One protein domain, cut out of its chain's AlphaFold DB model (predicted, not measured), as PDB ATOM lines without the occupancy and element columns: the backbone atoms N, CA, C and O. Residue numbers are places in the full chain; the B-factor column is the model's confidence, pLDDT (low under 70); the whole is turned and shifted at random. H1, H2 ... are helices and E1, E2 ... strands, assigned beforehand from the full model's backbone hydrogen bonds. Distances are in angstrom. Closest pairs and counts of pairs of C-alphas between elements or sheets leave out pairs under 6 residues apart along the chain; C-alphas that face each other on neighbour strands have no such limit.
ATOM      1  N   LEU A  79     231.525 331.789 244.633       88.06
ATOM      2  CA  LEU A  79     230.400 331.306 245.439       88.06
ATOM      3  C   LEU A  79     229.214 330.841 244.593       88.06
ATOM      4  O   LEU A  79     228.320 330.191 245.131       88.06
ATOM      5  N   TYR A  80     229.187 331.146 243.297       89.94
ATOM      6  CA  TYR A  80     228.032 330.920 242.429       89.94
ATOM      7  C   TYR A  80     228.382 329.963 241.283       89.94
ATOM      8  O   TYR A  80     229.518 329.926 240.808       89.94
ATOM      9  N   LYS A  81     227.424 329.122 240.870       88.56
ATOM     10  CA  LYS A  81     227.601 328.186 239.743       88.56
ATOM     11  C   LYS A  81     227.254 328.814 238.395       88.56
ATOM     12  O   LYS A  81     227.816 328.402 237.386       88.56
ATOM     13  N   TYR A  82     226.353 329.796 238.389       83.31
ATOM     14  CA  TYR A  82     225.867 330.466 237.186       83.31
ATOM     15  C   TYR A  82     225.923 331.981 237.345       83.31
ATOM     16  O   TYR A  82     225.962 332.510 238.457       83.31
ATOM     17  N   ASN A  83     225.914 332.676 236.210       80.88
ATOM     18  CA  ASN A  83     225.789 334.122 236.190       80.88
ATOM     19  C   ASN A  83     224.302 334.495 236.191       80.88
ATOM     20  O   ASN A  83     223.567 334.097 235.288       80.88
ATOM     21  N   HIS A  84     223.869 335.236 237.205       82.94
ATOM     22  CA  HIS A  84     222.479 335.649 237.367       82.94
ATOM     23  C   HIS A  84     222.351 337.166 237.204       82.94
ATOM     24  O   HIS A  84     223.250 337.911 237.594       82.94
ATOM     25  N   ALA A  85     221.217 337.631 236.672       85.19
ATOM     26  CA  ALA A  85     220.940 339.060 236.510       85.19
ATOM     27  C   ALA A  85     221.022 339.803 237.854       85.19
ATOM     28  O   ALA A  85     220.648 339.250 238.881       85.19
ATOM     29  N   TYR A  86     221.454 341.062 237.866       83.44
ATOM     30  CA  TYR A  86     221.690 341.814 239.106       83.44
ATOM     31  C   TYR A  86     220.506 341.811 240.094       83.44
ATOM     32  O   TYR A  86     220.698 341.641 241.296       83.44
ATOM     33  N   SER A  87     219.282 341.959 239.581       86.75
ATOM     34  CA  SER A  87     218.040 342.017 240.364       86.75
ATOM     35  C   SER A  87     217.467 340.650 240.753       86.75
ATOM     36  O   SER A  87     216.379 340.575 241.325       86.75
ATOM     37  N   SER A  88     218.171 339.564 240.431       90.38
ATOM     38  CA  SER A  88     217.747 338.204 240.759       90.38
ATOM     39  C   SER A  88     218.105 337.807 242.189       90.38
ATOM     40  O   SER A  88     219.038 338.321 242.814       90.38
ATOM     41  N   ARG A  89     217.387 336.804 242.678       93.50
ATOM     42  CA  ARG A  89     217.824 335.935 243.764       93.50
ATOM     43  C   ARG A  89     218.400 334.664 243.162       93.50
ATOM     44  O   ARG A  89     218.033 334.262 242.065       93.50
ATOM     45  N   VAL A  90     219.303 334.012 243.879       95.06
ATOM     46  CA  VAL A  90     219.940 332.781 243.409       95.06
ATOM     47  C   VAL A  90     219.422 331.611 244.220       95.06
ATOM     48  O   VAL A  90     219.456 331.653 245.450       95.06
ATOM     49  N   CYS A  91     218.958 330.551 243.559       94.88
ATOM     50  CA  CYS A  91     218.589 329.328 244.263       94.88
ATOM     51  C   CYS A  91     219.786 328.821 245.072       94.88
ATOM     52  O   CYS A  91     220.898 328.723 244.555       94.88
ATOM     53  N   TYR A  92     219.570 328.409 246.320       94.12
ATOM     54  CA  TYR A  92     220.661 327.950 247.183       94.12
ATOM     55  C   TYR A  92     221.445 326.773 246.572       94.12
ATOM     56  O   TYR A  92     222.673 326.713 246.666       94.12
ATOM     57  N   LYS A  93     220.743 325.873 245.868       92.50
ATOM     58  CA  LYS A  93     221.331 324.745 245.123       92.50
ATOM     59  C   LYS A  93     222.320 325.175 244.029       92.50
ATOM     60  O   LYS A  93     223.203 324.395 243.673       92.50
ATOM     61  N   ASP A  94     222.191 326.398 243.522       92.25
ATOM     62  CA  ASP A  94     223.013 326.967 242.449       92.25
ATOM     63  C   ASP A  94     224.215 327.757 242.994       92.25
ATOM     64  O   ASP A  94     225.013 328.319 242.246       92.25
ATOM     65  N   THR A  95     224.402 327.742 244.314       92.38
ATOM     66  CA  THR A  95     225.598 328.259 244.981       92.38
ATOM     67  C   THR A  95     226.621 327.145 245.222       92.38
ATOM     68  O   THR A  95     226.307 325.951 245.203       92.38
ATOM     69  N   LYS A  96     227.867 327.529 245.497       91.31
ATOM     70  CA  LYS A  96     228.940 326.663 246.004       91.31
ATOM     71  C   LYS A  96     229.021 326.681 247.536       91.31
ATOM     72  O   LYS A  96     230.029 326.262 248.105       91.31
ATOM     73  N   PHE A  97     227.980 327.164 248.220       90.31
ATOM     74  CA  PHE A  97     227.896 327.063 249.675       90.31
ATOM     75  C   PHE A  97     227.781 325.597 250.109       90.31
ATOM     76  O   PHE A  97     227.370 324.741 249.314       90.31
ATOM     77  N   PRO A  98     228.096 325.288 251.380       91.31
ATOM     78  CA  PRO A  98     227.760 324.008 251.986       91.31
ATOM     79  C   PRO A  98     226.302 323.610 251.724       91.31
ATOM     80  O   PRO A  98     225.367 324.282 252.164       91.31
ATOM     81  N   GLN A  99     226.102 322.516 250.989       90.44
ATOM     82  CA  GLN A  99     224.772 322.046 250.605       90.44
ATOM     83  C   GLN A  99     224.115 321.344 251.799       90.44
ATOM     84  O   GLN A  99     224.321 320.154 252.033       90.44
ATOM     85  N   ASN A 100     223.353 322.106 252.586       89.56
ATOM     86  CA  ASN A 100     222.615 321.603 253.740       89.56
ATOM     87  C   ASN A 100     221.120 321.430 253.388       89.56
ATOM     88  O   ASN A 100     220.533 322.353 252.816       89.56
ATOM     89  N   PRO A 101     220.487 320.292 253.743       89.12
ATOM     90  CA  PRO A 101     219.072 320.039 253.461       89.12
ATOM     91  C   PRO A 101     218.113 321.131 253.949       89.12
ATOM     92  O   PRO A 101     217.124 321.404 253.263       89.12
ATOM     93  N   ASP A 102     218.427 321.796 255.065       90.50
ATOM     94  CA  ASP A 102     217.601 322.857 255.659       90.50
ATOM     95  C   ASP A 102     217.420 324.059 254.717       90.50
ATOM     96  O   ASP A 102     216.425 324.778 254.805       90.50
ATOM     97  N   PHE A 103     218.357 324.261 253.784       93.00
ATOM     98  CA  PHE A 103     218.355 325.378 252.835       93.00
ATOM     99  C   PHE A 103     218.054 324.950 251.397       93.00
ATOM    100  O   PHE A 103     218.097 325.773 250.490       93.00
ATOM    101  N   SER A 104     217.708 323.680 251.171       89.19
ATOM    102  CA  SER A 104     217.494 323.106 249.830       89.19
ATOM    103  C   SER A 104     216.458 323.846 248.975       89.19
ATOM    104  O   SER A 104     216.568 323.855 247.751       89.19
ATOM    105  N   LYS A 105     215.470 324.484 249.613       92.19
ATOM    106  CA  LYS A 105     214.420 325.294 248.970       92.19
ATOM    107  C   LYS A 105     214.591 326.802 249.181       92.19
ATOM    108  O   LYS A 105     213.662 327.563 248.935       92.19
ATOM    109  N   CYS A 106     215.724 327.231 249.726       95.81
ATOM    110  CA  CYS A 106     215.989 328.641 249.979       95.81
ATOM    111  C   CYS A 106     216.632 329.311 248.764       95.81
ATOM    112  O   CYS A 106     217.151 328.658 247.855       95.81
ATOM    113  N   TYR A 107     216.636 330.635 248.807       96.62
ATOM    114  CA  TYR A 107     217.320 331.502 247.863       96.62
ATOM    115  C   TYR A 107     218.279 332.407 248.625       96.62
ATOM    116  O   TYR A 107     218.076 332.676 249.808       96.62
ATOM    117  N   VAL A 108     219.317 332.890 247.956       96.12
ATOM    118  CA  VAL A 108     220.234 333.894 248.497       96.12
ATOM    119  C   VAL A 108     220.280 335.127 247.609       96.12
ATOM    120  O   VAL A 108     219.890 335.078 246.441       96.12
ATOM    121  N   SER A 109     220.764 336.239 248.153       94.06
ATOM    122  CA  SER A 109     221.070 337.429 247.360       94.06
ATOM    123  C   SER A 109     222.124 337.137 246.278       94.06
ATOM    124  O   SER A 109     222.927 336.205 246.392       94.06
ATOM    125  N   ASN A 110     222.105 337.928 245.202       90.25
ATOM    126  CA  ASN A 110     223.061 337.841 244.094       90.25
ATOM    127  C   ASN A 110     224.511 338.151 244.551       90.25
ATOM    128  O   ASN A 110     224.725 338.770 245.596       90.25
ATOM    129  N   MET A 111     225.507 337.772 243.739       86.75
ATOM    130  CA  MET A 111     226.944 337.987 243.967       86.75
ATOM    131  C   MET A 111     227.327 339.437 244.304       86.75
ATOM    132  O   MET A 111     228.285 339.674 245.039       86.75
ATOM    133  N   HIS A 112     226.553 340.410 243.822       84.88
ATOM    134  CA  HIS A 112     226.771 341.832 244.099       84.88
ATOM    135  C   HIS A 112     226.415 342.253 245.536       84.88
ATOM    136  O   HIS A 112     226.849 343.307 245.994       84.88
ATOM    137  N   PHE A 113     225.673 341.415 246.265       89.38
ATOM    138  CA  PHE A 113     225.200 341.659 247.631       89.38
ATOM    139  C   PHE A 113     225.690 340.565 248.587       89.38
ATOM    140  O   PHE A 113     224.906 339.944 249.310       89.38
ATOM    141  N   CYS A 114     226.994 340.284 248.510       89.94
ATOM    142  CA  CYS A 114     227.680 339.217 249.248       89.94
ATOM    143  C   CYS A 114     228.640 339.718 250.328       89.94
ATOM    144  O   CYS A 114     229.413 338.938 250.893       89.94
ATOM    145  N   THR A 115     228.630 341.018 250.602       90.94
ATOM    146  CA  THR A 115     229.380 341.600 251.713       90.94
ATOM    147  C   THR A 115     228.429 341.949 252.840       90.94
ATOM    148  O   THR A 115     227.252 342.206 252.610       90.94
ATOM    149  N   LYS A 116     228.945 341.983 254.074       92.56
ATOM    150  CA  LYS A 116     228.169 342.361 255.263       92.56
ATOM    151  C   LYS A 116     227.353 343.632 255.014       92.56
ATOM    152  O   LYS A 116     226.151 343.641 255.231       92.56
ATOM    153  N   GLU A 117     228.015 344.685 254.551       92.25
ATOM    154  CA  GLU A 117     227.425 346.005 254.361       92.25
ATOM    155  C   GLU A 117     226.312 345.978 253.299       92.25
ATOM    156  O   GLU A 117     225.207 346.458 253.543       92.25
ATOM    157  N   THR A 118     226.575 345.354 252.145       91.06
ATOM    158  CA  THR A 118     225.609 345.283 251.035       91.06
ATOM    159  C   THR A 118     224.426 344.363 251.338       91.06
ATOM    160  O   THR A 118     223.295 344.704 251.000       91.06
ATOM    161  N   ALA A 119     224.658 343.236 252.015       93.88
ATOM    162  CA  ALA A 119     223.608 342.304 252.407       93.88
ATOM    163  C   ALA A 119     222.694 342.884 253.495       93.88
ATOM    164  O   ALA A 119     221.477 342.738 253.402       93.88
ATOM    165  N   ILE A 120     223.249 343.573 254.503       93.62
ATOM    166  CA  ILE A 120     222.433 344.248 255.524       93.62
ATOM    167  C   ILE A 120     221.581 345.338 254.874       93.62
ATOM    168  O   ILE A 120     220.378 345.374 255.117       93.62
ATOM    169  N   LEU A 121     222.172 346.185 254.021       91.06
ATOM    170  CA  LEU A 121     221.434 347.248 253.341       91.06
ATOM    171  C   LEU A 121     220.297 346.692 252.470       91.06
ATOM    172  O   LEU A 121     219.162 347.146 252.598       91.06
ATOM    173  N   LEU A 122     220.581 345.692 251.625       91.94
ATOM    174  CA  LEU A 122     219.563 345.052 250.786       91.94
ATOM    175  C   LEU A 122     218.436 344.469 251.646       91.94
ATOM    176  O   LEU A 122     217.270 344.793 251.438       91.94
ATOM    177  N   GLY A 123     218.790 343.665 252.653       91.88
ATOM    178  CA  GLY A 123     217.810 343.043 253.536       91.88
ATOM    179  C   GLY A 123     216.966 344.067 254.296       91.88
ATOM    180  O   GLY A 123     215.774 343.842 254.501       91.88
ATOM    181  N   HIS A 124     217.556 345.199 254.690       88.19
ATOM    182  CA  HIS A 124     216.863 346.269 255.401       88.19
ATOM    183  C   HIS A 124     215.878 347.001 254.484       88.19
ATOM    184  O   HIS A 124     214.728 347.187 254.874       88.19
ATOM    185  N   LEU A 125     216.275 347.328 253.250       86.81
ATOM    186  CA  LEU A 125     215.393 347.948 252.256       86.81
ATOM    187  C   LEU A 125     214.211 347.044 251.891       86.81
ATOM    188  O   LEU A 125     213.067 347.498 251.884       86.81
ATOM    189  N   GLU A 126     214.460 345.758 251.632       87.50
ATOM    190  CA  GLU A 126     213.396 344.798 251.317       87.50
ATOM    191  C   GLU A 126     212.449 344.604 252.506       87.50
ATOM    192  O   GLU A 126     211.230 344.582 252.347       87.50
ATOM    193  N   SER A 127     212.999 344.527 253.718       82.62
ATOM    194  CA  SER A 127     212.217 344.441 254.952       82.62
ATOM    195  C   SER A 127     211.349 345.678 255.178       82.62
ATOM    196  O   SER A 127     210.182 345.555 255.554       82.62
ATOM    197  N   ALA A 128     211.898 346.868 254.933       79.44
ATOM    198  CA  ALA A 128     211.182 348.130 255.058       79.44
ATOM    199  C   ALA A 128     210.045 348.235 254.032       79.44
ATOM    200  O   ALA A 128     208.934 348.618 254.400       79.44
ATOM    201  N   LEU A 129     210.286 347.807 252.787       80.00
ATOM    202  CA  LEU A 129     209.262 347.720 251.745       80.00
ATOM    203  C   LEU A 129     208.122 346.784 252.159       80.00
ATOM    204  O   LEU A 129     206.957 347.167 252.074       80.00
ATOM    205  N   ARG A 130     208.442 345.586 252.670       77.31
ATOM    206  CA  ARG A 130     207.425 344.629 253.138       77.31
ATOM    207  C   ARG A 130     206.603 345.166 254.315       77.31
ATOM    208  O   ARG A 130     205.447 344.784 254.466       77.31
ATOM    209  N   ASN A 131     207.192 346.024 255.149       73.44
ATOM    210  CA  ASN A 131     206.543 346.644 256.309       73.44
ATOM    211  C   ASN A 131     205.854 347.987 255.979       73.44
ATOM    212  O   ASN A 131     205.355 348.649 256.885       73.44
ATOM    213  N   GLY A 132     205.847 348.405 254.706       66.81
ATOM    214  CA  GLY A 132     205.184 349.629 254.254       66.81
ATOM    215  C   GLY A 132     205.869 350.936 254.663       66.81
ATOM    216  O   GLY A 132     205.160 351.918 254.824       66.81
ATOM    217  N   PHE A 133     207.202 350.934 254.830       65.31
ATOM    218  CA  PHE A 133     208.064 352.071 255.204       65.31
ATOM    219  C   PHE A 133     207.507 352.982 256.317       65.31
ATOM    220  O   PHE A 133     206.700 353.872 256.064       65.31
ATOM    221  N   SER A 134     208.015 352.865 257.550       61.62
ATOM    222  CA  SER A 134     207.784 353.940 258.526       61.62
ATOM    223  C   SER A 134     208.598 355.182 258.137       61.62
ATOM    224  O   SER A 134     209.744 355.067 257.692       61.62
ATOM    225  N   ASP A 135     208.044 356.377 258.356       62.78
ATOM    226  CA  ASP A 135     208.748 357.645 258.104       62.78
ATOM    227  C   ASP A 135     210.090 357.724 258.852       62.78
ATOM    228  O   ASP A 135     211.049 358.325 258.372       62.78
ATOM    229  N   ASN A 136     210.187 357.086 260.021       63.59
ATOM    230  CA  ASN A 136     211.422 357.013 260.801       63.59
ATOM    231  C   ASN A 136     212.489 356.150 260.119       63.59
ATOM    232  O   ASN A 136     213.658 356.531 260.099       63.59
ATOM    233  N   ILE A 137     212.102 355.006 259.548       64.69
ATOM    234  CA  ILE A 137     213.017 354.128 258.808       64.69
ATOM    235  C   ILE A 137     213.477 354.824 257.523       64.69
ATOM    236  O   ILE A 137     214.673 354.836 257.237       64.69
ATOM    237  N   LEU A 138     212.566 355.479 256.797       65.62
ATOM    238  CA  LEU A 138     212.922 356.269 255.614       65.62
ATOM    239  C   LEU A 138     213.910 357.386 255.952       65.62
ATOM    240  O   LEU A 138     214.920 357.512 255.272       65.62
ATOM    241  N   LYS A 139     213.695 358.128 257.046       67.88
ATOM    242  CA  LYS A 139     214.631 359.171 257.499       67.88
ATOM    243  C   LYS A 139     216.013 358.629 257.868       67.88
ATOM    244  O   LYS A 139     217.002 359.324 257.665       67.88
ATOM    245  N   LYS A 140     216.104 357.406 258.406       67.69
ATOM    246  CA  LYS A 140     217.392 356.758 258.728       67.69
ATOM    247  C   LYS A 140     218.146 356.311 257.470       67.69
ATOM    248  O   LYS A 140     219.371 356.355 257.447       67.69
ATOM    249  N   ILE A 141     217.418 355.875 256.441       64.25
ATOM    250  CA  ILE A 141     217.978 355.335 255.192       64.25
ATOM    251  C   ILE A 141     218.273 356.449 254.172       64.25
ATOM    252  O   ILE A 141     219.231 356.347 253.413       64.25
ATOM    253  N   ALA A 142     217.470 357.514 254.166       63.56
ATOM    254  CA  ALA A 142     217.521 358.604 253.198       63.56
ATOM    255  C   ALA A 142     217.128 359.944 253.845       63.56
ATOM    256  O   ALA A 142     216.019 360.439 253.637       63.56
ATOM    257  N   PRO A 143     218.013 360.535 254.663       56.16
ATOM    258  CA  PRO A 143     217.707 361.762 255.395       56.16
ATOM    259  C   PRO A 143     217.502 362.992 254.492       56.16
ATOM    260  O   PRO A 143     216.827 363.928 254.914       56.16
ATOM    261  N   GLU A 144     218.047 362.991 253.267       51.34
ATOM    262  CA  GLU A 144     218.127 364.188 252.407       51.34
ATOM    263  C   GLU A 144     217.413 364.062 251.044       51.34
ATOM    264  O   GLU A 144     217.295 365.055 250.331       51.34
ATOM    265  N   GLU A 145     216.838 362.904 250.696       50.75
ATOM    266  CA  GLU A 145     216.157 362.706 249.406       50.75
ATOM    267  C   GLU A 145     214.761 362.091 249.539       50.75
ATOM    268  O   GLU A 145     214.514 361.180 250.333       50.75
ATOM    269  N   LYS A 146     213.843 362.539 248.669       51.59
ATOM    270  CA  LYS A 146     212.582 361.847 248.369       51.59
ATOM    271  C   LYS A 146     212.893 360.562 247.601       51.59
ATOM    272  O   LYS A 146     212.590 360.464 246.413       51.59
ATOM    273  N   ILE A 147     213.470 359.564 248.264       53.69
ATOM    274  CA  ILE A 147     213.505 358.223 247.699       53.69
ATOM    275  C   ILE A 147     212.049 357.778 247.517       53.69
ATOM    276  O   ILE A 147     211.353 357.422 248.469       53.69
ATOM    277  N   SER A 148     211.563 357.809 246.275       53.44
ATOM    278  CA  SER A 148     210.262 357.250 245.917       53.44
ATOM    279  C   SER A 148     210.418 355.742 245.753       53.44
ATOM    280  O   SER A 148     210.310 355.200 244.653       53.44
ATOM    281  N   LEU A 149     210.674 355.041 246.862       60.38
ATOM    282  CA  LEU A 149     210.507 353.594 246.919       60.38
ATOM    283  C   LEU A 149     209.002 353.314 246.840       60.38
ATOM    284  O   LEU A 149     208.328 353.088 247.839       60.38
ATOM    285  N   ARG A 150     208.441 353.384 245.625       57.88
ATOM    286  CA  ARG A 150     207.092 352.862 245.357       57.88
ATOM    287  C   ARG A 150     207.089 351.373 245.712       57.88
ATOM    288  O   ARG A 150     208.155 350.763 245.673       57.88
ATOM    289  N   ASN A 151     205.914 350.804 245.993       63.31
ATOM    290  CA  ASN A 151     205.671 349.400 246.381       63.31
ATOM    291  C   ASN A 151     206.133 348.360 245.325       63.31
ATOM    292  O   ASN A 151     205.331 347.593 244.802       63.31
ATOM    293  N   ASN A 152     207.410 348.364 244.947       72.94
ATOM    294  CA  ASN A 152     208.010 347.549 243.906       72.94
ATOM    295  C   ASN A 152     209.482 347.288 244.252       72.94
ATOM    296  O   ASN A 152     210.288 348.216 244.306       72.94
ATOM    297  N   LEU A 153     209.830 346.012 244.427       79.44
ATOM    298  CA  LEU A 153     211.195 345.561 244.707       79.44
ATOM    299  C   LEU A 153     212.193 345.993 243.631       79.44
ATOM    300  O   LEU A 153     213.349 346.240 243.955       79.44
ATOM    301  N   LYS A 154     211.759 346.162 242.375       80.19
ATOM    302  CA  LYS A 154     212.631 346.654 241.302       80.19
ATOM    303  C   LYS A 154     213.275 348.002 241.653       80.19
ATOM    304  O   LYS A 154     214.470 348.166 241.444       80.19
ATOM    305  N   ASN A 155     212.529 348.893 242.308       77.69
ATOM    306  CA  ASN A 155     213.031 350.208 242.712       77.69
ATOM    307  C   ASN A 155     214.168 350.117 243.738       77.69
ATOM    308  O   ASN A 155     215.009 351.006 243.788       77.69
ATOM    309  N   ILE A 156     214.206 349.058 244.561       83.31
ATOM    310  CA  ILE A 156     215.323 348.824 245.486       83.31
ATOM    311  C   ILE A 156     216.590 348.521 244.693       83.31
ATOM    312  O   ILE A 156     217.646 349.061 245.004       83.31
ATOM    313  N   TYR A 157     216.504 347.682 243.662       81.62
ATOM    314  CA  TYR A 157     217.665 347.350 242.838       81.62
ATOM    315  C   TYR A 157     218.130 348.532 241.994       81.62
ATOM    316  O   TYR A 157     219.338 348.736 241.907       81.62
ATOM    317  N   ASP A 158     217.199 349.323 241.457       78.38
ATOM    318  CA  ASP A 158     217.509 350.554 240.726       78.38
ATOM    319  C   ASP A 158     218.207 351.566 241.659       78.38
ATOM    320  O   ASP A 158     219.273 352.077 241.332       78.38
ATOM    321  N   PHE A 159     217.708 351.749 242.891       78.81
ATOM    322  CA  PHE A 159     218.372 352.571 243.912       78.81
ATOM    323  C   PHE A 159     219.755 352.033 244.315       78.81
ATOM    324  O   PHE A 159     220.681 352.789 244.603       78.81
ATOM    325  N   LEU A 160     219.922 350.710 244.354       79.56
ATOM    326  CA  LEU A 160     221.199 350.079 244.673       79.56
ATOM    327  C   LEU A 160     222.159 350.046 243.472       79.56
ATOM    328  O   LEU A 160     223.332 349.749 243.678       79.56
ATOM    329  N   LEU A 161     221.737 350.360 242.249       74.94
ATOM    330  CA  LEU A 161     222.606 350.577 241.082       74.94
ATOM    331  C   LEU A 161     222.297 351.934 240.443       74.94
ATOM    332  O   LEU A 161     221.811 351.996 239.316       74.94
ATOM    333  N   PRO A 162     222.597 353.029 241.147       69.25
ATOM    334  CA  PRO A 162     222.297 354.333 240.608       69.25
ATOM    335  C   PRO A 162     223.199 354.650 239.415       69.25
ATOM    336  O   PRO A 162     224.413 354.409 239.440       69.25
ATOM    337  N   GLU A 163     222.602 355.214 238.368       69.12
ATOM    338  CA  GLU A 163     223.333 355.709 237.201       69.12
ATOM    339  C   GLU A 163     223.961 357.085 237.490       69.12
ATOM    340  O   GLU A 163     225.073 357.365 237.032       69.12
ATOM    341  N   ASN A 164     223.299 357.905 238.317       75.94
ATOM    342  CA  ASN A 164     223.730 359.251 238.701       75.94
ATOM    343  C   ASN A 164     224.844 359.231 239.773       75.94
ATOM    344  O   ASN A 164     224.812 358.428 240.705       75.94
ATOM    345  N   SER A 165     225.820 360.140 239.673       74.06
ATOM    346  CA  SER A 165     226.909 360.304 240.647       74.06
ATOM    347  C   SER A 165     226.416 360.627 242.058       74.06
ATOM    348  O   SER A 165     226.927 360.049 243.016       74.06
ATOM    349  N   ASP A 166     225.407 361.487 242.199       73.56
ATOM    350  CA  ASP A 166     224.917 361.922 243.518       73.56
ATOM    351  C   ASP A 166     224.279 360.760 244.290       73.56
ATOM    352  O   ASP A 166     224.587 360.509 245.456       73.56
ATOM    353  N   GLU A 167     223.482 359.951 243.596       75.81
ATOM    354  CA  GLU A 167     222.868 358.747 244.153       75.81
ATOM    355  C   GLU A 167     223.923 357.670 244.495       75.81
ATOM    356  O   GLU A 167     223.803 356.968 245.506       75.81
ATOM    357  N   LYS A 168     225.011 357.555 243.713       76.50
ATOM    358  CA  LYS A 168     226.149 356.667 244.045       76.50
ATOM    359  C   LYS A 168     226.826 357.080 245.351       76.50
ATOM    360  O   LYS A 168     227.203 356.209 246.148       76.50
ATOM    361  N   ILE A 169     226.973 358.382 245.583       76.12
ATOM    362  CA  ILE A 169     227.520 358.934 246.827       76.12
ATOM    363  C   ILE A 169     226.567 358.643 247.984       76.12
ATOM    364  O   ILE A 169     226.999 358.092 248.999       76.12
ATOM    365  N   ALA A 170     225.269 358.910 247.812       76.56
ATOM    366  CA  ALA A 170     224.247 358.621 248.815       76.56
ATOM    367  C   ALA A 170     224.255 357.137 249.226       76.56
ATOM    368  O   ALA A 170     224.363 356.817 250.413       76.56
ATOM    369  N   LYS A 171     224.266 356.215 248.251       81.50
ATOM    370  CA  LYS A 171     224.387 354.768 248.495       81.50
ATOM    371  C   LYS A 171     225.676 354.414 249.247       81.50
ATOM    372  O   LYS A 171     225.652 353.594 250.167       81.50
ATOM    373  N   SER A 172     226.811 354.995 248.861       80.56
ATOM    374  CA  SER A 172     228.113 354.707 249.484       80.56
ATOM    375  C   SER A 172     228.179 355.195 250.933       80.56
ATOM    376  O   SER A 172     228.669 354.482 251.815       80.56
ATOM    377  N   ASN A 173     227.619 356.370 251.207       78.50
ATOM    378  CA  ASN A 173     227.503 356.921 252.556       78.50
ATOM    379  C   ASN A 173     226.560 356.079 253.422       78.50
ATOM    380  O   ASN A 173     226.865 355.796 254.581       78.50
ATOM    381  N   LEU A 174     225.463 355.588 252.847       83.62
ATOM    382  CA  LEU A 174     224.545 354.686 253.533       83.62
ATOM    383  C   LEU A 174     225.214 353.354 253.910       83.62
ATOM    384  O   LEU A 174     225.083 352.894 255.042       83.62
ATOM    385  N   LEU A 175     225.993 352.752 253.001       88.06
ATOM    386  CA  LEU A 175     226.757 351.529 253.291       88.06
ATOM    387  C   LEU A 175     227.762 351.718 254.432       88.06
ATOM    388  O   LEU A 175     227.999 350.797 255.217       88.06
ATOM    389  N   THR A 176     228.328 352.919 254.546       86.94
ATOM    390  CA  THR A 176     229.327 353.262 255.563       86.94
ATOM    391  C   THR A 176     228.760 353.173 256.981       86.94
ATOM    392  O   THR A 176     229.472 352.749 257.895       86.94
ATOM    393  N   GLN A 177     227.462 353.437 257.164       87.75
ATOM    394  CA  GLN A 177     226.788 353.286 258.460       87.75
ATOM    395  C   GLN A 177     226.862 351.848 258.994       87.75
ATOM    396  O   GLN A 177     226.920 351.638 260.204       87.75
ATOM    397  N   TYR A 178     226.920 350.845 258.112       91.38
ATOM    398  CA  TYR A 178     226.967 349.440 258.518       91.38
ATOM    399  C   TYR A 178     228.380 348.928 258.841       91.38
ATOM    400  O   TYR A 178     228.539 347.809 259.342       91.38
ATOM    401  N   ILE A 179     229.425 349.728 258.587       90.94
ATOM    402  CA  ILE A 179     230.819 349.324 258.816       90.94
ATOM    403  C   ILE A 179     231.070 349.019 260.294       90.94
ATOM    404  O   ILE A 179     231.794 348.062 260.589       90.94
ATOM    405  N   GLN A 180     230.476 349.807 261.193       90.25
ATOM    406  CA  GLN A 180     230.706 349.738 262.636       90.25
ATOM    407  C   GLN A 180     230.178 348.460 263.295       90.25
ATOM    408  O   GLN A 180     230.674 348.082 264.354       90.25
ATOM    409  N   TYR A 181     229.208 347.777 262.678       92.94
ATOM    410  CA  TYR A 181     228.602 346.598 263.289       92.94
ATOM    411  C   TYR A 181     229.394 345.328 262.982       92.94
ATOM    412  O   TYR A 181     229.702 345.032 261.826       92.94
ATOM    413  N   ASP A 182     229.680 344.542 264.007       91.62
ATOM    414  CA  ASP A 182     230.301 343.229 263.911       91.62
ATOM    415  C   ASP A 182     229.246 342.119 264.038       91.62
ATOM    416  O   ASP A 182     228.586 341.978 265.065       91.62
ATOM    417  N   LEU A 183     229.102 341.306 262.988       91.62
ATOM    418  CA  LEU A 183     228.152 340.192 262.961       91.62
ATOM    419  C   LEU A 183     228.586 338.992 263.817       91.62
ATOM    420  O   LEU A 183     227.775 338.099 264.059       91.62
ATOM    421  N   GLU A 184     229.844 338.938 264.257       88.88
ATOM    422  CA  GLU A 184     230.336 337.889 265.157       88.88
ATOM    423  C   GLU A 184     230.071 338.212 266.631       88.88
ATOM    424  O   GLU A 184     230.020 337.305 267.463       88.88
ATOM    425  N   ASN A 185     229.846 339.488 266.954       88.06
ATOM    426  CA  ASN A 185     229.575 339.959 268.301       88.06
ATOM    427  C   ASN A 185     228.063 340.177 268.516       88.06
ATOM    428  O   ASN A 185     227.508 341.155 268.009       88.06
ATOM    429  N   PRO A 186     227.384 339.352 269.338       87.75
ATOM    430  CA  PRO A 186     225.955 339.508 269.605       87.75
ATOM    431  C   PRO A 186     225.561 340.888 270.144       87.75
ATOM    432  O   PRO A 186     224.485 341.375 269.817       87.75
ATOM    433  N   GLY A 187     226.421 341.542 270.934       89.94
ATOM    434  CA  GLY A 187     226.156 342.897 271.429       89.94
ATOM    435  C   GLY A 187     226.153 343.931 270.304       89.94
ATOM    436  O   GLY A 187     225.310 344.820 270.278       89.94
ATOM    437  N   SER A 188     227.035 343.770 269.316       92.31
ATOM    438  CA  SER A 188     227.028 344.634 268.138       92.31
ATOM    439  C   SER A 188     225.827 344.372 267.227       92.31
ATOM    440  O   SER A 188     225.321 345.314 266.621       92.31
ATOM    441  N   VAL A 189     225.369 343.122 267.123       91.81
ATOM    442  CA  VAL A 189     224.149 342.777 266.377       91.81
ATOM    443  C   VAL A 189     222.898 343.296 267.097       91.81
ATOM    444  O   VAL A 189     221.954 343.708 266.432       91.81
ATOM    445  N   GLN A 190     222.896 343.343 268.434       93.25
ATOM    446  CA  GLN A 190     221.837 343.990 269.217       93.25
ATOM    447  C   GLN A 190     221.759 345.490 268.933       93.25
ATOM    448  O   GLN A 190     220.665 345.978 268.675       93.25
ATOM    449  N   ASN A 191     222.897 346.194 268.901       93.06
ATOM    450  CA  ASN A 191     222.917 347.613 268.534       93.06
ATOM    451  C   ASN A 191     222.342 347.824 267.128       93.06
ATOM    452  O   ASN A 191     221.453 348.641 266.952       93.06
ATOM    453  N   LEU A 192     222.758 347.008 266.153       92.25
ATOM    454  CA  LEU A 192     222.212 347.064 264.794       92.25
ATOM    455  C   LEU A 192     220.689 346.827 264.765       92.25
ATOM    456  O   LEU A 192     219.966 347.518 264.049       92.25
ATOM    457  N   ALA A 193     220.197 345.852 265.535       90.88
ATOM    458  CA  ALA A 193     218.769 345.575 265.646       90.88
ATOM    459  C   ALA A 193     218.004 346.758 266.261       90.88
ATOM    460  O   ALA A 193     216.938 347.116 265.763       90.88
ATOM    461  N   ASP A 194     218.556 347.380 267.306       88.12
ATOM    462  CA  ASP A 194     217.957 348.515 268.013       88.12
ATOM    463  C   ASP A 194     217.970 349.798 267.166       88.12
ATOM    464  O   ASP A 194     216.941 350.466 267.053       88.12
ATOM    465  N   ASP A 195     219.090 350.105 266.508       87.56
ATOM    466  CA  ASP A 195     219.275 351.324 265.713       87.56
ATOM    467  C   ASP A 195     218.288 351.395 264.539       87.56
ATOM    468  O   ASP A 195     217.759 352.466 264.221       87.56
ATOM    469  N   TYR A 196     217.963 350.247 263.936       85.19
ATOM    470  CA  TYR A 196     217.056 350.160 262.787       85.19
ATOM    471  C   TYR A 196     215.695 349.522 263.103       85.19
ATOM    472  O   TYR A 196     214.851 349.422 262.219       85.19
ATOM    473  N   SER A 197     215.439 349.130 264.357       85.25
ATOM    474  CA  SER A 197     214.212 348.438 264.785       85.25
ATOM    475  C   SER A 197     213.870 347.201 263.927       85.25
ATOM    476  O   SER A 197     212.705 346.941 263.604       85.25
ATOM    477  N   ILE A 198     214.885 346.409 263.581       87.88
ATOM    478  CA  ILE A 198     214.772 345.189 262.770       87.88
ATOM    479  C   ILE A 198     215.283 343.973 263.544       87.88
ATOM    480  O   ILE A 198     216.244 344.052 264.303       87.88
ATOM    481  N   GLY A 199     214.664 342.815 263.341       90.75
ATOM    482  CA  GLY A 199     215.208 341.541 263.792       90.75
ATOM    483  C   GLY A 199     216.294 341.042 262.841       90.75
ATOM    484  O   GLY A 199     216.196 341.200 261.624       90.75
ATOM    485  N   ILE A 200     217.329 340.402 263.378       94.19
ATOM    486  CA  ILE A 200     218.454 339.888 262.591       94.19
ATOM    487  C   ILE A 200     218.717 338.446 262.978       94.19
ATOM    488  O   ILE A 200     219.018 338.124 264.125       94.19
ATOM    489  N   THR A 201     218.604 337.558 261.999       94.81
ATOM    490  CA  THR A 201     218.984 336.154 262.115       94.81
ATOM    491  C   THR A 201     220.297 335.936 261.391       94.81
ATOM    492  O   THR A 201     220.388 336.240 260.209       94.81
ATOM    493  N   ILE A 202     221.290 335.364 262.063       95.50
ATOM    494  CA  ILE A 202     222.597 335.055 261.479       95.50
ATOM    495  C   ILE A 202     222.796 333.548 261.481       95.50
ATOM    496  O   ILE A 202     222.714 332.899 262.524       95.50
ATOM    497  N   ILE A 203     223.059 333.000 260.299       95.12
ATOM    498  CA  ILE A 203     223.371 331.595 260.057       95.12
ATOM    499  C   ILE A 203     224.827 331.528 259.605       95.12
ATOM    500  O   ILE A 203     225.148 331.999 258.522       95.12
ATOM    501  N   SER A 204     225.713 330.957 260.417       93.56
ATOM    502  CA  SER A 204     227.144 330.856 260.097       93.56
ATOM    503  C   SER A 204     227.564 329.404 259.935       93.56
ATOM    504  O   SER A 204     227.390 328.600 260.855       93.56
ATOM    505  N   PHE A 205     228.130 329.056 258.780       89.12
ATOM    506  CA  PHE A 205     228.689 327.725 258.558       89.12
ATOM    507  C   PHE A 205     230.042 327.567 259.246       89.12
ATOM    508  O   PHE A 205     230.971 328.326 258.988       89.12
ATOM    509  N   ASN A 206     230.159 326.526 260.071       79.88
ATOM    510  CA  ASN A 206     231.418 326.144 260.708       79.88
ATOM    511  C   ASN A 206     232.135 325.050 259.902       79.88
ATOM    512  O   ASN A 206     233.359 324.979 259.890       79.88
ATOM    513  N   THR A 207     231.369 324.170 259.253       74.19
ATOM    514  CA  THR A 207     231.854 323.112 258.354       74.19
ATOM    515  C   THR A 207     230.829 322.867 257.243       74.19
ATOM    516  O   THR A 207     229.742 323.443 257.261       74.19
ATOM    517  N   GLN A 208     231.126 321.955 256.307       74.62
ATOM    518  CA  GLN A 208     230.196 321.579 255.231       74.62
ATOM    519  C   GLN A 208     228.823 321.075 255.725       74.62
ATOM    520  O   GLN A 208     227.846 321.118 254.986       74.62
ATOM    521  N   THR A 209     228.731 320.588 256.965       72.50
ATOM    522  CA  THR A 209     227.508 319.966 257.501       72.50
ATOM    523  C   THR A 209     226.967 320.642 258.753       72.50
ATOM    524  O   THR A 209     225.831 320.371 259.141       72.50
ATOM    525  N   LYS A 210     227.738 321.527 259.396       85.50
ATOM    526  CA  LYS A 210     227.339 322.191 260.641       85.50
ATOM    527  C   LYS A 210     227.277 323.696 260.457       85.50
ATOM    528  O   LYS A 210     228.264 324.320 260.068       85.50
ATOM    529  N   TYR A 211     226.143 324.266 260.838       92.56
ATOM    530  CA  TYR A 211     225.960 325.703 260.968       92.56
ATOM    531  C   TYR A 211     225.525 326.062 262.388       92.56
ATOM    532  O   TYR A 211     224.963 325.247 263.123       92.56
ATOM    533  N   THR A 212     225.807 327.297 262.774       91.00
ATOM    534  CA  THR A 212     225.241 327.944 263.954       91.00
ATOM    535  C   THR A 212     224.181 328.929 263.501       91.00
ATOM    536  O   THR A 212     224.289 329.511 262.425       91.00
ATOM    537  N   LYS A 213     223.135 329.089 264.306       92.19
ATOM    538  CA  LYS A 213     222.065 330.047 264.056       92.19
ATOM    539  C   LYS A 213     221.770 330.790 265.343       92.19
ATOM    540  O   LYS A 213     221.568 330.154 266.378       92.19
ATOM    541  N   PHE A 214     221.687 332.108 265.261       90.94
ATOM    542  CA  PHE A 214     221.117 332.924 266.321       90.94
ATOM    543  C   PHE A 214     220.241 334.021 265.728       90.94
ATOM    544  O   PHE A 214     220.431 334.427 264.584       90.94
ATOM    545  N   THR A 215     219.265 334.469 266.508       90.88
ATOM    546  CA  THR A 215     218.350 335.544 266.132       90.88
ATOM    547  C   THR A 215     218.334 336.558 267.260       90.88
ATOM    548  O   THR A 215     218.179 336.178 268.421       90.88
ATOM    549  N   ILE A 216     218.498 337.827 266.909       90.25
ATOM    550  CA  ILE A 216     218.378 338.963 267.814       90.25
ATOM    551  C   ILE A 216     217.199 339.808 267.355       90.25
ATOM    552  O   ILE A 216     217.007 340.024 266.161       90.25
ATOM    553  N   LEU A 217     216.389 340.235 268.317       90.31
ATOM    554  CA  LEU A 217     215.274 341.144 268.105       90.31
ATOM    555  C   LEU A 217     215.618 342.491 268.748       90.31
ATOM    556  O   LEU A 217     216.372 342.509 269.728       90.31
ATOM    557  N   PRO A 218     215.064 343.600 268.240       88.12
ATOM    558  CA  PRO A 218     215.214 344.889 268.890       88.12
ATOM    559  C   PRO A 218     214.634 344.828 270.309       88.12
ATOM    560  O   PRO A 218     213.556 344.277 270.540       88.12
ATOM    561  N   SER A 219     215.344 345.426 271.257       85.06
ATOM    562  CA  SER A 219     214.946 345.580 272.656       85.06
ATOM    563  C   SER A 219     213.686 346.436 272.792       85.06
ATOM    564  O   SER A 219     212.895 346.251 273.718       85.06
ATOM    565  N   LYS A 220     213.508 347.394 271.875       82.44
ATOM    566  CA  LYS A 220     212.373 348.323 271.816       82.44
ATOM    567  C   LYS A 220     211.850 348.401 270.375       82.44
ATOM    568  O   LYS A 220     212.194 349.345 269.670       82.44
ATOM    569  N   PRO A 221     211.073 347.405 269.914       80.56
ATOM    570  CA  PRO A 221     210.526 347.423 268.563       80.56
ATOM    571  C   PRO A 221     209.557 348.596 268.375       80.56
ATOM    572  O   PRO A 221     208.698 348.827 269.225       80.56
ATOM    573  N   GLU A 222     209.664 349.298 267.246       74.06
ATOM    574  CA  GLU A 222     208.734 350.374 266.868       74.06
ATOM    575  C   GLU A 222     207.348 349.822 266.475       74.06
ATOM    576  O   GLU A 222     206.328 350.434 266.782       74.06
ATOM    577  N   ASN A 223     207.303 348.629 265.864       70.31
ATOM    578  CA  ASN A 223     206.079 347.978 265.385       70.31
ATOM    579  C   ASN A 223     205.830 346.630 266.086       70.31
ATOM    580  O   ASN A 223     206.755 345.928 266.491       70.31
ATOM    581  N   THR A 224     204.559 346.224 266.186       69.88
ATOM    582  CA  THR A 224     204.153 344.919 266.751       69.88
ATOM    583  C   THR A 224     204.607 343.731 265.901       69.88
ATOM    584  O   THR A 224     204.902 342.656 266.430       69.88
ATOM    585  N   SER A 225     204.665 343.935 264.585       78.81
ATOM    586  CA  SER A 225     205.304 343.039 263.630       78.81
ATOM    587  C   SER A 225     206.729 343.525 263.394       78.81
ATOM    588  O   SER A 225     206.936 344.609 262.843       78.81
ATOM    589  N   ILE A 226     207.709 342.748 263.846       84.06
ATOM    590  CA  ILE A 226     209.121 343.093 263.705       84.06
ATOM    591  C   ILE A 226     209.621 342.460 262.404       84.06
ATOM    592  O   ILE A 226     209.628 341.231 262.312       84.06
ATOM    593  N   PRO A 227     210.057 343.232 261.400       85.75
ATOM    594  CA  PRO A 227     210.664 342.647 260.210       85.75
ATOM    595  C   PRO A 227     211.975 341.941 260.574       85.75
ATOM    596  O   PRO A 227     212.734 342.444 261.401       85.75
ATOM    597  N   VAL A 228     212.253 340.786 259.971       89.12
ATOM    598  CA  VAL A 228     213.461 339.998 260.249       89.12
ATOM    599  C   VAL A 228     214.284 339.797 258.986       89.12
ATOM    600  O   VAL A 228     213.847 339.128 258.051       89.12
ATOM    601  N   ILE A 229     215.529 340.268 259.007       93.69
ATOM    602  CA  ILE A 229     216.528 339.936 257.991       93.69
ATOM    603  C   ILE A 229     217.200 338.620 258.377       93.69
ATOM    604  O   ILE A 229     217.669 338.453 259.506       93.69
ATOM    605  N   LYS A 230     217.295 337.678 257.436       95.44
ATOM    606  CA  LYS A 230     218.077 336.447 257.598       95.44
ATOM    607  C   LYS A 230     219.361 336.582 256.793       95.44
ATOM    608  O   LYS A 230     219.316 336.754 255.583       95.44
ATOM    609  N   LEU A 231     220.496 336.498 257.467       97.19
ATOM    610  CA  LEU A 231     221.823 336.559 256.880       97.19
ATOM    611  C   LEU A 231     222.474 335.185 256.967       97.19
ATOM    612  O   LEU A 231     222.472 334.551 258.024       97.19
ATOM    613  N   ILE A 232     223.054 334.740 255.862       95.62
ATOM    614  CA  ILE A 232     223.847 333.520 255.789       95.62
ATOM    615  C   ILE A 232     225.304 333.886 255.527       95.62
ATOM    616  O   ILE A 232     225.615 334.658 254.623       95.62
ATOM    617  N   LYS A 233     226.199 333.362 256.362       93.56
ATOM    618  CA  LYS A 233     227.631 333.635 256.338       93.56
ATOM    619  C   LYS A 233     228.407 332.367 256.009       93.56
ATOM    620  O   LYS A 233     228.249 331.331 256.663       93.56
ATOM    621  N   TYR A 234     229.291 332.488 255.026       89.75
ATOM    622  CA  TYR A 234     230.246 331.461 254.635       89.75
ATOM    623  C   TYR A 234     231.581 332.121 254.286       89.75
ATOM    624  O   TYR A 234     231.643 332.995 253.422       89.75
ATOM    625  N   ASN A 235     232.655 331.720 254.973       85.38
ATOM    626  CA  ASN A 235     233.950 332.406 254.934       85.38
ATOM    627  C   ASN A 235     233.792 333.911 255.246       85.38
ATOM    628  O   ASN A 235     233.174 334.278 256.247       85.38
ATOM    629  N   ASN A 236     234.327 334.778 254.384       84.50
ATOM    630  CA  ASN A 236     234.240 336.236 254.513       84.50
ATOM    631  C   ASN A 236     232.984 336.828 253.848       84.50
ATOM    632  O   ASN A 236     232.823 338.049 253.828       84.50
ATOM    633  N   SER A 237     232.112 335.979 253.304       89.75
ATOM    634  CA  SER A 237     230.948 336.386 252.521       89.75
ATOM    635  C   SER A 237     229.676 336.302 253.354       89.75
ATOM    636  O   SER A 237     229.490 335.370 254.142       89.75
ATOM    637  N   VAL A 238     228.796 337.283 253.172       94.12
ATOM    638  CA  VAL A 238     227.506 337.394 253.856       94.12
ATOM    639  C   VAL A 238     226.443 337.685 252.810       94.12
ATOM    640  O   VAL A 238     226.552 338.680 252.104       94.12
ATOM    641  N   CYS A 239     225.417 336.846 252.734       95.19
ATOM    642  CA  CYS A 239     224.293 337.008 251.814       95.19
ATOM    643  C   CYS A 239     222.987 337.122 252.600       95.19
ATOM    644  O   CYS A 239     222.880 336.609 253.716       95.19
ATOM    645  N   VAL A 240     221.971 337.732 251.997       96.62
ATOM    646  CA  VAL A 240     220.597 337.627 252.505       96.62
ATOM    647  C   VAL A 240     220.055 336.250 252.132       96.62
ATOM    648  O   VAL A 240     220.307 335.775 251.029       96.62
ATOM    649  N   LEU A 241     219.347 335.596 253.051       96.44
ATOM    650  CA  LEU A 241     218.708 334.298 252.861       96.44
ATOM    651  C   LEU A 241     217.189 334.472 252.829       96.44
ATOM    652  O   LEU A 241     216.596 335.001 253.766       96.44
ATOM    653  N   TYR A 242     216.557 333.935 251.796       95.12
ATOM    654  CA  TYR A 242     215.115 333.974 251.600       95.12
ATOM    655  C   TYR A 242     214.556 332.558 251.627       95.12
ATOM    656  O   TYR A 242     215.108 331.639 251.015       95.12
ATOM    657  N   SER A 243     213.437 332.369 252.317       92.38
ATOM    658  CA  SER A 243     212.652 331.147 252.160       92.38
ATOM    659  C   SER A 243     211.958 331.108 250.792       92.38
ATOM    660  O   SER A 243     211.800 332.130 250.123       92.38
ATOM    661  N   TYR A 244     211.494 329.922 250.394       91.19
ATOM    662  CA  TYR A 244     210.655 329.762 249.204       91.19
ATOM    663  C   TYR A 244     209.408 330.660 249.252       91.19
ATOM    664  O   TYR A 244     209.090 331.331 248.275       91.19
ATOM    665  N   ASN A 245     208.739 330.726 250.407       89.00
ATOM    666  CA  ASN A 245     207.533 331.538 250.576       89.00
ATOM    667  C   ASN A 245     207.828 333.033 250.420       89.00
ATOM    668  O   ASN A 245     207.042 333.744 249.803       89.00
ATOM    669  N   GLU A 246     208.960 333.502 250.953       89.31
ATOM    670  CA  GLU A 246     209.403 334.892 250.789       89.31
ATOM    671  C   GLU A 246     209.704 335.206 249.329       89.31
ATOM    672  O   GLU A 246     209.276 336.237 248.824       89.31
ATOM    673  N   ASN A 247     210.383 334.296 248.627       90.00
ATOM    674  CA  ASN A 247     210.671 334.437 247.203       90.00
ATOM    675  C   ASN A 247     209.389 334.591 246.371       90.00
ATOM    676  O   ASN A 247     209.264 335.533 245.591       90.00
ATOM    677  N   VAL A 248     208.407 333.714 246.594       87.50
ATOM    678  CA  VAL A 248     207.126 333.744 245.873       87.50
ATOM    679  C   VAL A 248     206.301 334.985 246.226       87.50
ATOM    680  O   VAL A 248     205.762 335.626 245.323       87.50
ATOM    681  N   ALA A 249     206.208 335.347 247.510       85.56
ATOM    682  CA  ALA A 249     205.451 336.521 247.960       85.56
ATOM    683  C   ALA A 249     206.012 337.828 247.380       85.56
ATOM    684  O   ALA A 249     205.262 338.724 246.996       85.56
ATOM    685  N   ASP A 250     207.333 337.895 247.243       85.75
ATOM    686  CA  ASP A 250     208.037 339.019 246.640       85.75
ATOM    687  C   ASP A 250     207.915 339.070 245.101       85.75
ATOM    688  O   ASP A 250     208.336 340.044 244.483       85.75
ATOM    689  N   GLY A 251     207.312 338.062 244.460       87.50
ATOM    690  CA  GLY A 251     207.072 338.056 243.015       87.50
ATOM    691  C   GLY A 251     208.221 337.495 242.173       87.50
ATOM    692  O   GLY A 251     208.286 337.781 240.973       87.50
ATOM    693  N   TYR A 252     209.106 336.697 242.772       90.44
ATOM    694  CA  TYR A 252     210.152 335.964 242.060       90.44
ATOM    695  C   TYR A 252     209.661 334.597 241.563       90.44
ATOM    696  O   TYR A 252     208.842 333.941 242.212       90.44
ATOM    697  N   ASP A 253     210.178 334.158 240.416       90.50
ATOM    698  CA  ASP A 253     209.971 332.807 239.891       90.50
ATOM    699  C   ASP A 253     210.857 331.764 240.605       90.50
ATOM    700  O   ASP A 253     211.639 332.074 241.511       90.50
ATOM    701  N   GLU A 254     210.731 330.495 240.204       89.75
ATOM    702  CA  GLU A 254     211.516 329.401 240.784       89.75
ATOM    703  C   GLU A 254     213.012 329.497 240.468       89.75
ATOM    704  O   GLU A 254     213.817 328.941 241.214       89.75
ATOM    705  N   GLN A 255     213.385 330.189 239.390       89.44
ATOM    706  CA  GLN A 255     214.766 330.450 238.988       89.44
ATOM    707  C   GLN A 255     215.359 331.665 239.723       89.44
ATOM    708  O   GLN A 255     216.571 331.877 239.665       89.44
ATOM    709  N   GLY A 256     214.527 332.418 240.448       89.38
ATOM    710  CA  GLY A 256     214.901 333.609 241.196       89.38
ATOM    711  C   GLY A 256     214.910 334.891 240.360       89.38
ATOM    712  O   GLY A 256     215.537 335.871 240.758       89.38
ATOM    713  N   ASN A 257     214.206 334.934 239.227       90.50
ATOM    714  CA  ASN A 257     213.990 336.164 238.464       90.50
ATOM    715  C   ASN A 257     212.730 336.886 238.942       90.50
ATOM    716  O   ASN A 257     211.700 336.265 239.203       90.50
ATOM    717  N   LEU A 258     212.800 338.213 239.035       87.44
ATOM    718  CA  LEU A 258     211.660 339.043 239.411       87.44
ATOM    719  C   LEU A 258     210.681 339.137 238.229       87.44
ATOM    720  O   LEU A 258     211.001 339.759 237.217       87.44
ATOM    721  N   ILE A 259     209.500 338.525 238.356       83.44
ATOM    722  CA  ILE A 259     208.516 338.407 237.259       83.44
ATOM    723  C   ILE A 259     207.222 339.187 237.497       83.44
ATOM    724  O   ILE A 259     206.483 339.453 236.550       83.44
ATOM    725  N   LYS A 260     206.908 339.536 238.746       70.12
ATOM    726  CA  LYS A 260     205.655 340.210 239.109       70.12
ATOM    727  C   LYS A 260     205.923 341.481 239.894       70.12
ATOM    728  O   LYS A 260     206.907 341.592 240.618       70.12
ATOM    729  N   THR A 261     205.002 342.432 239.776       64.69
ATOM    730  CA  THR A 261     204.900 343.534 240.727       64.69
ATOM    731  C   THR A 261     204.522 342.969 242.094       64.69
ATOM    732  O   THR A 261     203.593 342.170 242.214       64.69
ATOM    733  N   TYR A 262     205.297 343.363 243.102       61.03
ATOM    734  CA  TYR A 262     205.129 342.994 244.505       61.03
ATOM    735  C   TYR A 262     203.654 343.035 244.940       61.03
ATOM    736  O   TYR A 262     202.962 344.031 244.716       61.03
ATOM    737  N   ASN A 263     203.182 341.958 245.576       57.41
ATOM    738  CA  ASN A 263     201.868 341.923 246.207       57.41
ATOM    739  C   ASN A 263     202.057 342.113 247.723       57.41
ATOM    740  O   ASN A 263     202.695 341.266 248.343       57.41
ATOM    741  N   PRO A 264     201.498 343.166 248.348       56.47
ATOM    742  CA  PRO A 264     201.672 343.465 249.776       56.47
ATOM    743  C   PRO A 264     201.039 342.451 250.746       56.47
ATOM    744  O   PRO A 264     200.897 342.722 251.938       56.47
ATOM    745  N   GLN A 265     200.666 341.262 250.274       54.03
ATOM    746  CA  GLN A 265     200.285 340.148 251.132       54.03
ATOM    747  C   GLN A 265     201.536 339.647 251.866       54.03
ATOM    748  O   GLN A 265     202.348 338.902 251.323       54.03
ATOM    749  N   GLY A 266     201.712 340.130 253.099       60.00
ATOM    750  CA  GLY A 266     202.889 339.876 253.923       60.00
ATOM    751  C   GLY A 266     203.242 338.392 254.036       60.00
ATOM    752  O   GLY A 266     202.391 337.549 254.316       60.00
ATOM    753  N   CYS A 267     204.523 338.074 253.849       72.06
ATOM    754  CA  CYS A 267     205.053 336.743 254.111       72.06
ATOM    755  C   CYS A 267     205.334 336.590 255.610       72.06
ATOM    756  O   CYS A 267     206.193 337.290 256.142       72.06
ATOM    757  N   SER A 268     204.663 335.657 256.295       70.12
ATOM    758  CA  SER A 268     204.886 335.408 257.731       70.12
ATOM    759  C   SER A 268     206.343 335.088 258.064       70.12
ATOM    760  O   SER A 268     206.807 335.401 259.152       70.12
ATOM    761  N   ASP A 269     207.084 334.505 257.121       74.38
ATOM    762  CA  ASP A 269     208.484 334.133 257.324       74.38
ATOM    763  C   ASP A 269     209.419 335.355 257.378       74.38
ATOM    764  O   ASP A 269     210.544 335.225 257.867       74.38
ATOM    765  N   SER A 270     208.967 336.522 256.907       80.12
ATOM    766  CA  SER A 270     209.707 337.793 256.933       80.12
ATOM    767  C   SER A 270     209.499 338.604 258.203       80.12
ATOM    768  O   SER A 270     210.182 339.608 258.403       80.12
ATOM    769  N   PHE A 271     208.554 338.205 259.050       82.44
ATOM    770  CA  PHE A 271     208.205 338.954 260.241       82.44
ATOM    771  C   PHE A 271     208.267 338.063 261.467       82.44
ATOM    772  O   PHE A 271     207.717 336.967 261.515       82.44
ATOM    773  N   TYR A 272     208.896 338.578 262.510       78.69
ATOM    774  CA  TYR A 272     208.619 338.125 263.850       78.69
ATOM    775  C   TYR A 272     207.398 338.890 264.333       78.69
ATOM    776  O   TYR A 272     207.485 340.005 264.855       78.69
ATOM    777  N   THR A 273     206.231 338.286 264.147       67.31
ATOM    778  CA  THR A 273     205.076 338.695 264.927       67.31
ATOM    779  C   THR A 273     205.438 338.393 266.369       67.31
ATOM    780  O   THR A 273     205.735 337.243 266.704       67.31
ATOM    781  N   LEU A 274     205.418 339.409 267.230       60.38
ATOM    782  CA  LEU A 274     205.253 339.163 268.651       60.38
ATOM    783  C   LEU A 274     203.905 338.458 268.764       60.38
ATOM    784  O   LEU A 274     202.870 339.123 268.829       60.38
TER     785      LEU A 274
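Overview. This is residues 79 to 274 of the 565 residues of an uncharacterized protein of Stentor coeruleus (UniProt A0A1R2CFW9). A strongly twisted sheet of seven strands forms a wall, with the long helix H1 lying over E5 at the middle of the domain. H3 and H4 pack on H1 away from the sheet, H5 covers the E3 and E4 part on the same face as H1, H2 lies off the sheet near H1, H4 and H5, and the short helix H6 lies over E2. The printed part has 196 residues, with six named helices and seven named strands, which follow along the chain as E1, E2, H1, H2, H3, H4, H5, E3, E4, E5, E6, H6 and E7; the sheet is branched and mixed, with E3 and E5 parallel and its other neighbour pairs antiparallel, and the class is mixed, helices and strands, with 98 residues in named elements. The whole is compact, with a radius of gyration of the C-alphas of 15.8 A, and rounded, spanning 45 by 37 by 33 A.

Arrangement. E5, residues 225 to 234, has E3, residues 199 to 205, on one side, parallel, with N 201 and O 229 at 2.8 A. On its other side are E6, residues 237 to 242, and E7, residues 271 to 273, both antiparallel, with N 232 and O 239 at 2.9 A and N 226 and O 272 at 2.9 A; E5 and E6 form a hairpin. E3 forms a hairpin with E4, residues 211 to 216, with N 202 and O 214 at 2.8 A. E2, residues 107 to 109, is antiparallel to E6, with N 107 and O 242 at 2.9 A, and forms a hairpin with E1, residues 89 to 91, with N 90 and O 108 at 2.8 A. H1, residues 116 to 130, is on the sheet at a height of 8.0 A, along E5 at 26 degrees on the local plane; the closest C-alphas are those of Gly 123 and Ile 229, 5.6 A. H5, residues 186 to 196, is on the same face, slantwise to E4 at 44 degrees on the local plane; the closest C-alphas are those of Gln 190 and Ile 216, 6.3 A. H6, residues 244 to 249, is on the sheet; the C-alphas of Tyr 107 and Tyr 244 are the closest to E2, 7.0 A. H1 touches H3, residues 153 to 160, opposite ways at 36 degrees, only just a steep tilt; the closest C-alphas are those of Leu 125 and Ile 156, 6.8 A. With residues 117 to 121 alone, H1 touches residues 175 to 176 of H4, residues 165 to 177, about perpendicular at 78 degrees; the C-alphas of Glu 117 and Leu 175, the closest, are 5.7 A apart. H2, residues 135 to 141, is close to but not clearly touching H1; the closest C-alphas, those of Ala 128 and Ile 137, are 7.3 A apart. Every O i to N i+4 pair is within hydrogen-bond range in H1, H2, H3, H5 and H6; in H4, 8 of 9 are.

Along the chain. E1 begins at C-alpha 89, (217.824, 335.935, 243.764), and E7 ends at C-alpha 273, (205.076, 338.695, 264.927). From first to last C-alpha E5 measures 28.9 A, H1 21.0 A, E3 20.0 A and H4 19.1 A.

Size, cuts and confidence. The C-alphas farthest apart, those of Glu 144 and Thr 209, are 45.5 A apart. The printed part has no cut; the links E1 to E2, H2 to H3 and H6 to E7 are long. The model's mean pLDDT over the printed part is 83.0, and it is under 70 for 31 residues, among them 132 to 151 and 261 to 266.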